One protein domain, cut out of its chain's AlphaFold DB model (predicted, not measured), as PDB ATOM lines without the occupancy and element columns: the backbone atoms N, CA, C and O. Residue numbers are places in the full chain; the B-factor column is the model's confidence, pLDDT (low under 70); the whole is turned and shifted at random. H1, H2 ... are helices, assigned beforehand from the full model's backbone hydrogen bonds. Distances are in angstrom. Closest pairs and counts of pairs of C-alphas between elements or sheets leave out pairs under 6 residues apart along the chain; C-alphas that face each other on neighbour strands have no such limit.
ATOM      1  N   LYS A   7     148.187 -21.951  70.819       80.06
ATOM      2  CA  LYS A   7     147.908 -23.099  71.686       80.06
ATOM      3  C   LYS A   7     149.023 -23.324  72.714       80.06
ATOM      4  O   LYS A   7     148.734 -23.540  73.891       80.06
ATOM      5  N   LYS A   8     150.293 -23.222  72.301       79.50
ATOM      6  CA  LYS A   8     151.456 -23.349  73.197       79.50
ATOM      7  C   LYS A   8     151.530 -22.188  74.190       79.50
ATOM      8  O   LYS A   8     151.739 -22.437  75.374       79.50
ATOM      9  N   PHE A   9     151.268 -20.958  73.743       79.50
ATOM     10  CA  PHE A   9     151.221 -19.778  74.613       79.50
ATOM     11  C   PHE A   9     150.134 -19.912  75.677       79.50
ATOM     12  O   PHE A   9     150.427 -19.841  76.866       79.50
ATOM     13  N   LYS A  10     148.895 -20.206  75.267       83.44
ATOM     14  CA  LYS A  10     147.765 -20.367  76.191       83.44
ATOM     15  C   LYS A  10     148.049 -21.451  77.239       83.44
ATOM     16  O   LYS A  10     147.803 -21.236  78.423       83.44
ATOM     17  N   ARG A  11     148.623 -22.590  76.830       85.50
ATOM     18  CA  ARG A  11     148.997 -23.681  77.748       85.50
ATOM     19  C   ARG A  11     150.105 -23.268  78.721       85.50
ATOM     20  O   ARG A  11     149.983 -23.549  79.911       85.50
ATOM     21  N   ALA A  12     151.147 -22.593  78.237       82.69
ATOM     22  CA  ALA A  12     152.250 -22.113  79.068       82.69
ATOM     23  C   ALA A  12     151.779 -21.065  80.089       82.69
ATOM     24  O   ALA A  12     152.094 -21.176  81.273       82.69
ATOM     25  N   VAL A  13     150.956 -20.106  79.662       84.94
ATOM     26  CA  VAL A  13     150.409 -19.060  80.537       84.94
ATOM     27  C   VAL A  13     149.431 -19.637  81.556       84.94
ATOM     28  O   VAL A  13     149.523 -19.308  82.732       84.94
ATOM     29  N   ARG A  14     148.551 -20.571  81.172       89.56
ATOM     30  CA  ARG A  14     147.680 -21.252  82.148       89.56
ATOM     31  C   ARG A  14     148.470 -22.092  83.158       89.56
ATOM     32  O   ARG A  14     148.074 -22.182  84.315       89.56
ATOM     33  N   ALA A  15     149.570 -22.725  82.748       88.19
ATOM     34  CA  ALA A  15     150.455 -23.423  83.684       88.19
ATOM     35  C   ALA A  15     151.140 -22.444  84.649       88.19
ATOM     36  O   ALA A  15     151.220 -22.721  85.842       88.19
ATOM     37  N   PHE A  16     151.566 -21.288  84.145       87.56
ATOM     38  CA  PHE A  16     152.138 -20.216  84.949       87.56
ATOM     39  C   PHE A  16     151.138 -19.648  85.966       87.56
ATOM     40  O   PHE A  16     151.453 -19.600  87.148       87.56
ATOM     41  N   ILE A  17     149.916 -19.313  85.537       89.50
ATOM     42  CA  ILE A  17     148.854 -18.792  86.414       89.50
ATOM     43  C   ILE A  17     148.556 -19.773  87.543       89.50
ATOM     44  O   ILE A  17     148.517 -19.375  88.697       89.50
ATOM     45  N   ARG A  18     148.427 -21.070  87.244       89.56
ATOM     46  CA  ARG A  18     148.184 -22.081  88.286       89.56
ATOM     47  C   ARG A  18     149.306 -22.173  89.320       89.56
ATOM     48  O   ARG A  18     149.038 -22.570  90.448       89.56
ATOM     49  N   ARG A  19     150.541 -21.851  88.931       89.88
ATOM     50  CA  ARG A  19     151.710 -21.919  89.810       89.88
ATOM     51  C   ARG A  19     151.872 -20.657  90.654       89.88
ATOM     52  O   ARG A  19     152.085 -20.771  91.851       89.88
ATOM     53  N   GLU A  20     151.783 -19.486  90.029       89.75
ATOM     54  CA  GLU A  20     152.075 -18.198  90.682       89.75
ATOM     55  C   GLU A  20     150.827 -17.526  91.271       89.75
ATOM     56  O   GLU A  20     150.910 -16.788  92.247       89.75
ATOM     57  N   PHE A  21     149.653 -17.800  90.702       89.88
ATOM     58  CA  PHE A  21     148.378 -17.180  91.065       89.88
ATOM     59  C   PHE A  21     147.291 -18.250  91.284       89.88
ATOM     60  O   PHE A  21     146.282 -18.276  90.575       89.88
ATOM     61  N   PRO A  22     147.455 -19.152  92.272       87.38
ATOM     62  CA  PRO A  22     146.590 -20.326  92.446       87.38
ATOM     63  C   PRO A  22     145.127 -19.982  92.764       87.38
ATOM     64  O   PRO A  22     144.241 -20.812  92.583       87.38
ATOM     65  N   LEU A  23     144.868 -18.764  93.245       87.19
ATOM     66  CA  LEU A  23     143.529 -18.280  93.584       87.19
ATOM     67  C   LEU A  23     142.895 -17.431  92.475       87.19
ATOM     68  O   LEU A  23     141.744 -17.016  92.629       87.19
ATOM     69  N   ALA A  24     143.637 -17.147  91.402       90.25
ATOM     70  CA  ALA A  24     143.170 -16.321  90.305       90.25
ATOM     71  C   ALA A  24     142.524 -17.181  89.214       90.25
ATOM     72  O   ALA A  24     143.118 -18.116  88.675       90.25
ATOM     73  N   TYR A  25     141.308 -16.809  88.841       92.56
ATOM     74  CA  TYR A  25     140.618 -17.301  87.667       92.56
ATOM     75  C   TYR A  25     140.717 -16.256  86.557       92.56
ATOM     76  O   TYR A  25     140.165 -15.161  86.670       92.56
ATOM     77  N   VAL A  26     141.413 -16.599  85.474       93.12
ATOM     78  CA  VAL A  26     141.619 -15.719  84.318       93.12
ATOM     79  C   VAL A  26     140.841 -16.264  83.129       93.12
ATOM     80  O   VAL A  26     141.069 -17.393  82.693       93.12
ATOM     81  N   THR A  27     139.920 -15.457  82.608       93.75
ATOM     82  CA  THR A  27     139.123 -15.814  81.424       93.75
ATOM     83  C   THR A  27     139.981 -15.905  80.163       93.75
ATOM     84  O   THR A  27     141.027 -15.263  80.044       93.75
ATOM     85  N   ASP A  28     139.508 -16.657  79.170       90.88
ATOM     86  CA  ASP A  28     140.183 -16.733  77.870       90.88
ATOM     87  C   ASP A  28     140.227 -15.395  77.137       90.88
ATOM     88  O   ASP A  28     141.208 -15.093  76.455       90.88
ATOM     89  N   GLU A  29     139.213 -14.568  77.358       93.19
ATOM     90  CA  GLU A  29     139.150 -13.206  76.852       93.19
ATOM     91  C   GLU A  29     140.258 -12.324  77.442       93.19
ATOM     92  O   GLU A  29     140.978 -11.643  76.711       93.19
ATOM     93  N   ALA A  30     140.472 -12.404  78.760       92.38
ATOM     94  CA  ALA A  30     141.582 -11.722  79.419       92.38
ATOM     95  C   ALA A  30     142.938 -12.204  78.888       92.38
ATOM     96  O   ALA A  30     143.800 -11.386  78.571       92.38
ATOM     97  N   LEU A  31     143.121 -13.518  78.716       90.00
ATOM     98  CA  LEU A  31     144.358 -14.074  78.154       90.00
ATOM     99  C   LEU A  31     144.624 -13.585  76.729       90.00
ATOM    100  O   LEU A  31     145.783 -13.370  76.362       90.00
ATOM    101  N   ARG A  32     143.572 -13.400  75.926       88.88
ATOM    102  CA  ARG A  32     143.683 -12.860  74.570       88.88
ATOM    103  C   ARG A  32     144.206 -11.425  74.591       88.88
ATOM    104  O   ARG A  32     145.149 -11.127  73.862       88.88
ATOM    105  N   TYR A  33     143.648 -10.568  75.445       90.38
ATOM    106  CA  TYR A  33     144.098  -9.177  75.574       90.38
ATOM    107  C   TYR A  33     145.494  -9.054  76.190       90.38
ATOM    108  O   TYR A  33     146.317  -8.309  75.668       90.38
ATOM    109  N   ILE A  34     145.817  -9.857  77.206       88.19
ATOM    110  CA  ILE A  34     147.169  -9.905  77.790       88.19
ATOM    111  C   ILE A  34     148.201 -10.331  76.739       88.19
ATOM    112  O   ILE A  34     149.299  -9.785  76.682       88.19
ATOM    113  N   ARG A  35     147.861 -11.293  75.874       85.31
ATOM    114  CA  ARG A  35     148.750 -11.710  74.783       85.31
ATOM    115  C   ARG A  35     148.995 -10.592  73.773       85.31
ATOM    116  O   ARG A  35     150.105 -10.498  73.262       85.31
ATOM    117  N   LEU A  36     147.963  -9.814  73.448       85.12
ATOM    118  CA  LEU A  36     148.080  -8.673  72.538       85.12
ATOM    119  C   LEU A  36     148.995  -7.602  73.136       85.12
ATOM    120  O   LEU A  36     149.882  -7.125  72.439       85.12
ATOM    121  N   GLU A  37     148.833  -7.312  74.425       81.81
ATOM    122  CA  GLU A  37     149.650  -6.334  75.146       81.81
ATOM    123  C   GLU A  37     151.123  -6.742  75.232       81.81
ATOM    124  O   GLU A  37     152.034  -5.945  75.025       81.81
ATOM    125  N   LEU A  38     151.371  -8.014  75.542       77.50
ATOM    126  CA  LEU A  38     152.720  -8.530  75.742       77.50
ATOM    127  C   LEU A  38     153.359  -9.029  74.446       77.50
ATOM    128  O   LEU A  38     154.451  -9.592  74.504       77.50
ATOM    129  N   ARG A  39     152.711  -8.857  73.285       75.50
ATOM    130  CA  ARG A  39     153.197  -9.388  72.002       75.50
ATOM    131  C   ARG A  39     154.638  -8.962  71.733       75.50
ATOM    132  O   ARG A  39     155.451  -9.822  71.405       75.50
ATOM    133  N   ASP A  40     154.931  -7.686  71.954       66.38
ATOM    134  CA  ASP A  40     156.232  -7.084  71.657       66.38
ATOM    135  C   ASP A  40     157.284  -7.427  72.733       66.38
ATOM    136  O   ASP A  40     158.468  -7.573  72.450       66.38
ATOM    137  N   GLN A  41     156.842  -7.680  73.969       64.75
ATOM    138  CA  GLN A  41     157.710  -8.035  75.103       64.75
ATOM    139  C   GLN A  41     158.069  -9.532  75.126       64.75
ATOM    140  O   GLN A  41     159.117  -9.932  75.628       64.75
ATOM    141  N   VAL A  42     157.202 -10.379  74.561       55.66
ATOM    142  CA  VAL A  42     157.416 -11.829  74.408       55.66
ATOM    143  C   VAL A  42     158.343 -12.130  73.220       55.66
ATOM    144  O   VAL A  42     158.959 -13.193  73.187       55.66
ATOM    145  N   THR A  43     158.458 -11.222  72.245       53.69
ATOM    146  CA  THR A  43     159.349 -11.394  71.084       53.69
ATOM    147  C   THR A  43     160.822 -11.123  71.379       53.69
ATOM    148  O   THR A  43     161.667 -11.674  70.673       53.69
ATOM    149  N   GLU A  44     161.137 -10.329  72.406       45.84
ATOM    150  CA  GLU A  44     162.512  -9.892  72.701       45.84
ATOM    151  C   GLU A  44     163.182 -10.650  73.859       45.84
ATOM    152  O   GLU A  44     164.406 -10.757  73.889       45.84
ATOM    153  N   ALA A  45     162.413 -11.239  74.784       41.03
ATOM    154  CA  ALA A  45     162.960 -11.924  75.957       41.03
ATOM    155  C   ALA A  45     162.679 -13.443  75.947       41.03
ATOM    156  O   ALA A  45     161.558 -13.868  75.660       41.03
ATOM    157  N   PRO A  46     163.642 -14.296  76.360       50.97
ATOM    158  CA  PRO A  46     163.471 -15.753  76.388       50.97
ATOM    159  C   PRO A  46     162.443 -16.242  77.426       50.97
ATOM    160  O   PRO A  46     162.103 -17.426  77.449       50.97
ATOM    161  N   SER A  47     161.913 -15.364  78.284       58.16
ATOM    162  CA  SER A  47     160.830 -15.718  79.198       58.16
ATOM    163  C   SER A  47     159.892 -14.536  79.453       58.16
ATOM    164  O   SER A  47     160.297 -13.576  80.106       58.16
ATOM    165  N   PRO A  48     158.610 -14.611  79.054       62.91
ATOM    166  CA  PRO A  48     157.633 -13.553  79.321       62.91
ATOM    167  C   PRO A  48     157.190 -13.493  80.792       62.91
ATOM    168  O   PRO A  48     156.215 -12.824  81.116       62.91
ATOM    169  N   ARG A  49     157.870 -14.220  81.690       73.06
ATOM    170  CA  ARG A  49     157.483 -14.379  83.095       73.06
ATOM    171  C   ARG A  49     157.411 -13.060  83.852       73.06
ATOM    172  O   ARG A  49     156.452 -12.893  84.585       73.06
ATOM    173  N   GLY A  50     158.382 -12.161  83.677       81.19
ATOM    174  CA  GLY A  50     158.419 -10.882  84.399       81.19
ATOM    175  C   GLY A  50     157.201 -10.012  84.079       81.19
ATOM    176  O   GLY A  50     156.338  -9.849  84.938       81.19
ATOM    177  N   PRO A  51     157.037  -9.572  82.818       82.44
ATOM    178  CA  PRO A  51     155.905  -8.732  82.439       82.44
ATOM    179  C   PRO A  51     154.544  -9.363  82.715       82.44
ATOM    180  O   PRO A  51     153.602  -8.694  83.132       82.44
ATOM    181  N   LEU A  52     154.427 -10.672  82.500       87.12
ATOM    182  CA  LEU A  52     153.177 -11.382  82.722       87.12
ATOM    183  C   LEU A  52     152.846 -11.506  84.217       87.12
ATOM    184  O   LEU A  52     151.674 -11.420  84.578       87.12
ATOM    185  N   PHE A  53     153.852 -11.661  85.084       88.44
ATOM    186  CA  PHE A  53     153.674 -11.622  86.535       88.44
ATOM    187  C   PHE A  53     153.195 -10.246  87.001       88.44
ATOM    188  O   PHE A  53     152.234 -10.170  87.764       88.44
ATOM    189  N   ASP A  54     153.809  -9.170  86.511       87.69
ATOM    190  CA  ASP A  54     153.475  -7.804  86.928       87.69
ATOM    191  C   ASP A  54     152.043  -7.427  86.538       87.69
ATOM    192  O   ASP A  54     151.272  -6.918  87.357       87.69
ATOM    193  N   VAL A  55     151.657  -7.728  85.292       89.31
ATOM    194  CA  VAL A  55     150.304  -7.462  84.782       89.31
ATOM    195  C   VAL A  55     149.263  -8.246  85.577       89.31
ATOM    196  O   VAL A  55     148.268  -7.673  86.020       89.31
ATOM    197  N   LEU A  56     149.486  -9.545  85.790       91.00
ATOM    198  CA  LEU A  56     148.538 -10.379  86.531       91.00
ATOM    199  C   LEU A  56     148.458 -10.004  88.010       91.00
ATOM    200  O   LEU A  56     147.357  -9.993  88.553       91.00
ATOM    201  N   SER A  57     149.578  -9.650  88.641       91.38
ATOM    202  CA  SER A  57     149.602  -9.199  90.038       91.38
ATOM    203  C   SER A  57     148.764  -7.942  90.222       91.38
ATOM    204  O   SER A  57     147.929  -7.879  91.123       91.38
ATOM    205  N   LEU A  58     148.941  -6.960  89.336       91.50
ATOM    206  CA  LEU A  58     148.199  -5.706  89.387       91.50
ATOM    207  C   LEU A  58     146.702  -5.925  89.131       91.50
ATOM    208  O   LEU A  58     145.869  -5.415  89.877       91.50
ATOM    209  N   LEU A  59     146.354  -6.724  88.118       91.75
ATOM    210  CA  LEU A  59     144.959  -7.056  87.828       91.75
ATOM    211  C   LEU A  59     144.309  -7.808  88.993       91.75
ATOM    212  O   LEU A  59     143.196  -7.476  89.383       91.75
ATOM    213  N   GLN A  60     145.011  -8.766  89.603       92.25
ATOM    214  CA  GLN A  60     144.498  -9.500  90.758       92.25
ATOM    215  C   GLN A  60     144.310  -8.595  91.984       92.25
ATOM    216  O   GLN A  60     143.337  -8.754  92.718       92.25
ATOM    217  N   GLN A  61     145.205  -7.630  92.214       91.31
ATOM    218  CA  GLN A  61     145.042  -6.644  93.287       91.31
ATOM    219  C   GLN A  61     143.811  -5.755  93.068       91.31
ATOM    220  O   GLN A  61     143.131  -5.410  94.031       91.31
ATOM    221  N   GLN A  62     143.507  -5.409  91.815       89.44
ATOM    222  CA  GLN A  62     142.379  -4.541  91.468       89.44
ATOM    223  C   GLN A  62     141.033  -5.274  91.438       89.44
ATOM    224  O   GLN A  62     140.015  -4.689  91.798       89.44
ATOM    225  N   THR A  63     141.008  -6.536  91.003       89.56
ATOM    226  CA  THR A  63     139.758  -7.258  90.698       89.56
ATOM    227  C   THR A  63     139.523  -8.467  91.604       89.56
ATOM    228  O   THR A  63     138.482  -9.123  91.531       89.56
ATOM    229  N   GLY A  64     140.482  -8.790  92.472       87.88
ATOM    230  CA  GLY A  64     140.420  -9.938  93.365       87.88
ATOM    231  C   GLY A  64     140.654 -11.255  92.625       87.88
ATOM    232  O   GLY A  64     141.632 -11.425  91.908       87.88
ATOM    233  N   ARG A  65     139.773 -12.242  92.827       89.88
ATOM    234  CA  ARG A  65     139.992 -13.615  92.332       89.88
ATOM    235  C   ARG A  65     139.655 -13.813  90.859       89.88
ATOM    236  O   ARG A  65     140.109 -14.794  90.284       89.88
ATOM    237  N   ARG A  66     138.850 -12.944  90.246       93.50
ATOM    238  CA  ARG A  66     138.372 -13.125  88.869       93.50
ATOM    239  C   ARG A  66     138.908 -12.017  87.969       93.50
ATOM    240  O   ARG A  66     138.671 -10.839  88.219       93.50
ATOM    241  N   ILE A  67     139.624 -12.403  86.915       93.88
ATOM    242  CA  ILE A  67     140.197 -11.498  85.917       93.88
ATOM    243  C   ILE A  67     139.504 -11.744  84.572       93.88
ATOM    244  O   ILE A  67     139.629 -12.802  83.943       93.88
ATOM    245  N   GLU A  68     138.760 -10.739  84.130       94.50
ATOM    246  CA  GLU A  68     137.969 -10.744  82.907       94.50
ATOM    247  C   GLU A  68     138.583  -9.840  81.844       94.50
ATOM    248  O   GLU A  68     139.409  -8.977  82.142       94.50
ATOM    249  N   GLY A  69     138.171 -10.024  80.589       93.38
ATOM    250  CA  GLY A  69     138.679  -9.216  79.481       93.38
ATOM    251  C   GLY A  69     138.490  -7.714  79.693       93.38
ATOM    252  O   GLY A  69     139.406  -6.938  79.436       93.38
ATOM    253  N   HIS A  70     137.346  -7.305  80.243       92.38
ATOM    254  CA  HIS A  70     137.050  -5.897  80.497       92.38
ATOM    255  C   HIS A  70     137.969  -5.274  81.563       92.38
ATOM    256  O   HIS A  70     138.305  -4.097  81.452       92.38
ATOM    257  N   HIS A  71     138.456  -6.057  82.534       92.62
ATOM    258  CA  HIS A  71     139.460  -5.595  83.496       92.62
ATOM    259  C   HIS A  71     140.791  -5.274  82.806       92.62
ATOM    260  O   HIS A  71     141.393  -4.235  83.067       92.62
ATOM    261  N   VAL A  72     141.225  -6.138  81.881       92.00
ATOM    262  CA  VAL A  72     142.454  -5.926  81.100       92.00
ATOM    263  C   VAL A  72     142.320  -4.692  80.209       92.00
ATOM    264  O   VAL A  72     143.242  -3.885  80.129       92.00
ATOM    265  N   LEU A  73     141.160  -4.502  79.573       90.12
ATOM    266  CA  LEU A  73     140.899  -3.321  78.748       90.12
ATOM    267  C   LEU A  73     140.898  -2.030  79.576       90.12
ATOM    268  O   LEU A  73     141.555  -1.067  79.188       90.12
ATOM    269  N   ALA A  74     140.214  -2.014  80.723       89.88
ATOM    270  CA  ALA A  74     140.175  -0.855  81.616       89.88
ATOM    271  C   ALA A  74     141.577  -0.480  82.125       89.88
ATOM    272  O   ALA A  74     141.962   0.693  82.119       89.88
ATOM    273  N   TRP A  75     142.368  -1.486  82.496       88.88
ATOM    274  CA  TRP A  75     143.767  -1.316  82.870       88.88
ATOM    275  C   TRP A  75     144.608  -0.736  81.722       88.88
ATOM    276  O   TRP A  75     145.320   0.248  81.923       88.88
ATOM    277  N   HIS A  76     144.480  -1.273  80.506       86.44
ATOM    278  CA  HIS A  76     145.212  -0.781  79.334       86.44
ATOM    279  C   HIS A  76     144.824   0.667  78.983       86.44
ATOM    280  O   HIS A  76     145.693   1.503  78.727       86.44
ATOM    281  N   CYS A  77     143.534   1.009  79.046       84.12
ATOM    282  CA  CYS A  77     143.054   2.380  78.848       84.12
ATOM    283  C   CYS A  77     143.601   3.359  79.896       84.12
ATOM    284  O   CYS A  77     143.864   4.510  79.562       84.12
ATOM    285  N   SER A  78     143.808   2.900  81.131       81.44
ATOM    286  CA  SER A  78     144.383   3.710  82.215       81.44
ATOM    287  C   SER A  78     145.899   3.893  82.082       81.44
ATOM    288  O   SER A  78     146.455   4.862  82.593       81.44
ATOM    289  N   ARG A  79     146.576   2.959  81.402       74.31
ATOM    290  CA  ARG A  79     148.031   2.960  81.206       74.31
ATOM    291  C   ARG A  79     148.467   3.788  79.996       74.31
ATOM    292  O   ARG A  79     149.600   4.266  79.967       74.31
ATOM    293  N   ARG A  80     147.593   3.993  79.004       66.19
ATOM    294  CA  ARG A  80     147.894   4.920  77.908       66.19
ATOM    295  C   ARG A  80     147.917   6.355  78.444       66.19
ATOM    296  O   ARG A  80     146.907   6.796  78.993       66.19
TER     297      ARG A  80
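This is residues 7 to 80 of the 310 residues of an uncharacterized protein of Phytophthora fragariae (UniProt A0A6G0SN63). A small compact cluster of helices, in which H2 and H5 lie side by side and the longest helix, H4, runs at steep angles to both, with its last residues, 59 to 63, on H5. H1 stands near H2 and H4 at steep angles to them, and the short H3 is at the far end, near H4. The links before H2 and before H5 come together in a short parallel pairing of residues 25 to 26 with 66 to 67. The printed part has 74 residues, with five named helices, H1 to H5 in chain order, and no named strand; the class is all helix. It is compact, with a radius of gyration of the C-alphas of 11.4 A, and spans 29 by 29 by 20 A.

H1, residues 7 to 20, begins at C-alpha 7 (147.908, -23.099, 71.686) and is 20.1 A long. H2 is residues 28 to 37, 14.3 A, and H3 is residues 39 to 44, 9.4 A. H4, residues 49 to 63, measures 20.6 A. H5, residues 69 to 79, is 15.4 A and ends at C-alpha 79 (148.031, 2.960, 81.206).

H1 is close to but not clearly touching H2, about perpendicular at 80 degrees, the closest C-alphas being those of Lys 10 and Leu 31, 7.4 A. H2 and H5 touch, C-alphas of Ala 30 and Gly 69 closest at 3.8 A, at a shallow tilt of 26 degrees, the same way. H4 touches H5 with residues 59 to 63 alone, about perpendicular at 77 degrees, C-alphas of Leu 59 and His 71 closest at 7.2 A. H3 is apart from H1 and H5. Every O i to N i+4 pair is within hydrogen-bond range in H1, H2, H4 and H5; in H3, 1 of 2.

The C-alphas farthest apart, of Glu 44 and Gly 64, are 30.2 A from each other. The printed part has no cut, and no link is long. Mean pLDDT of the printed part is 83.5; residues 40 to 48 and 80 are under 70.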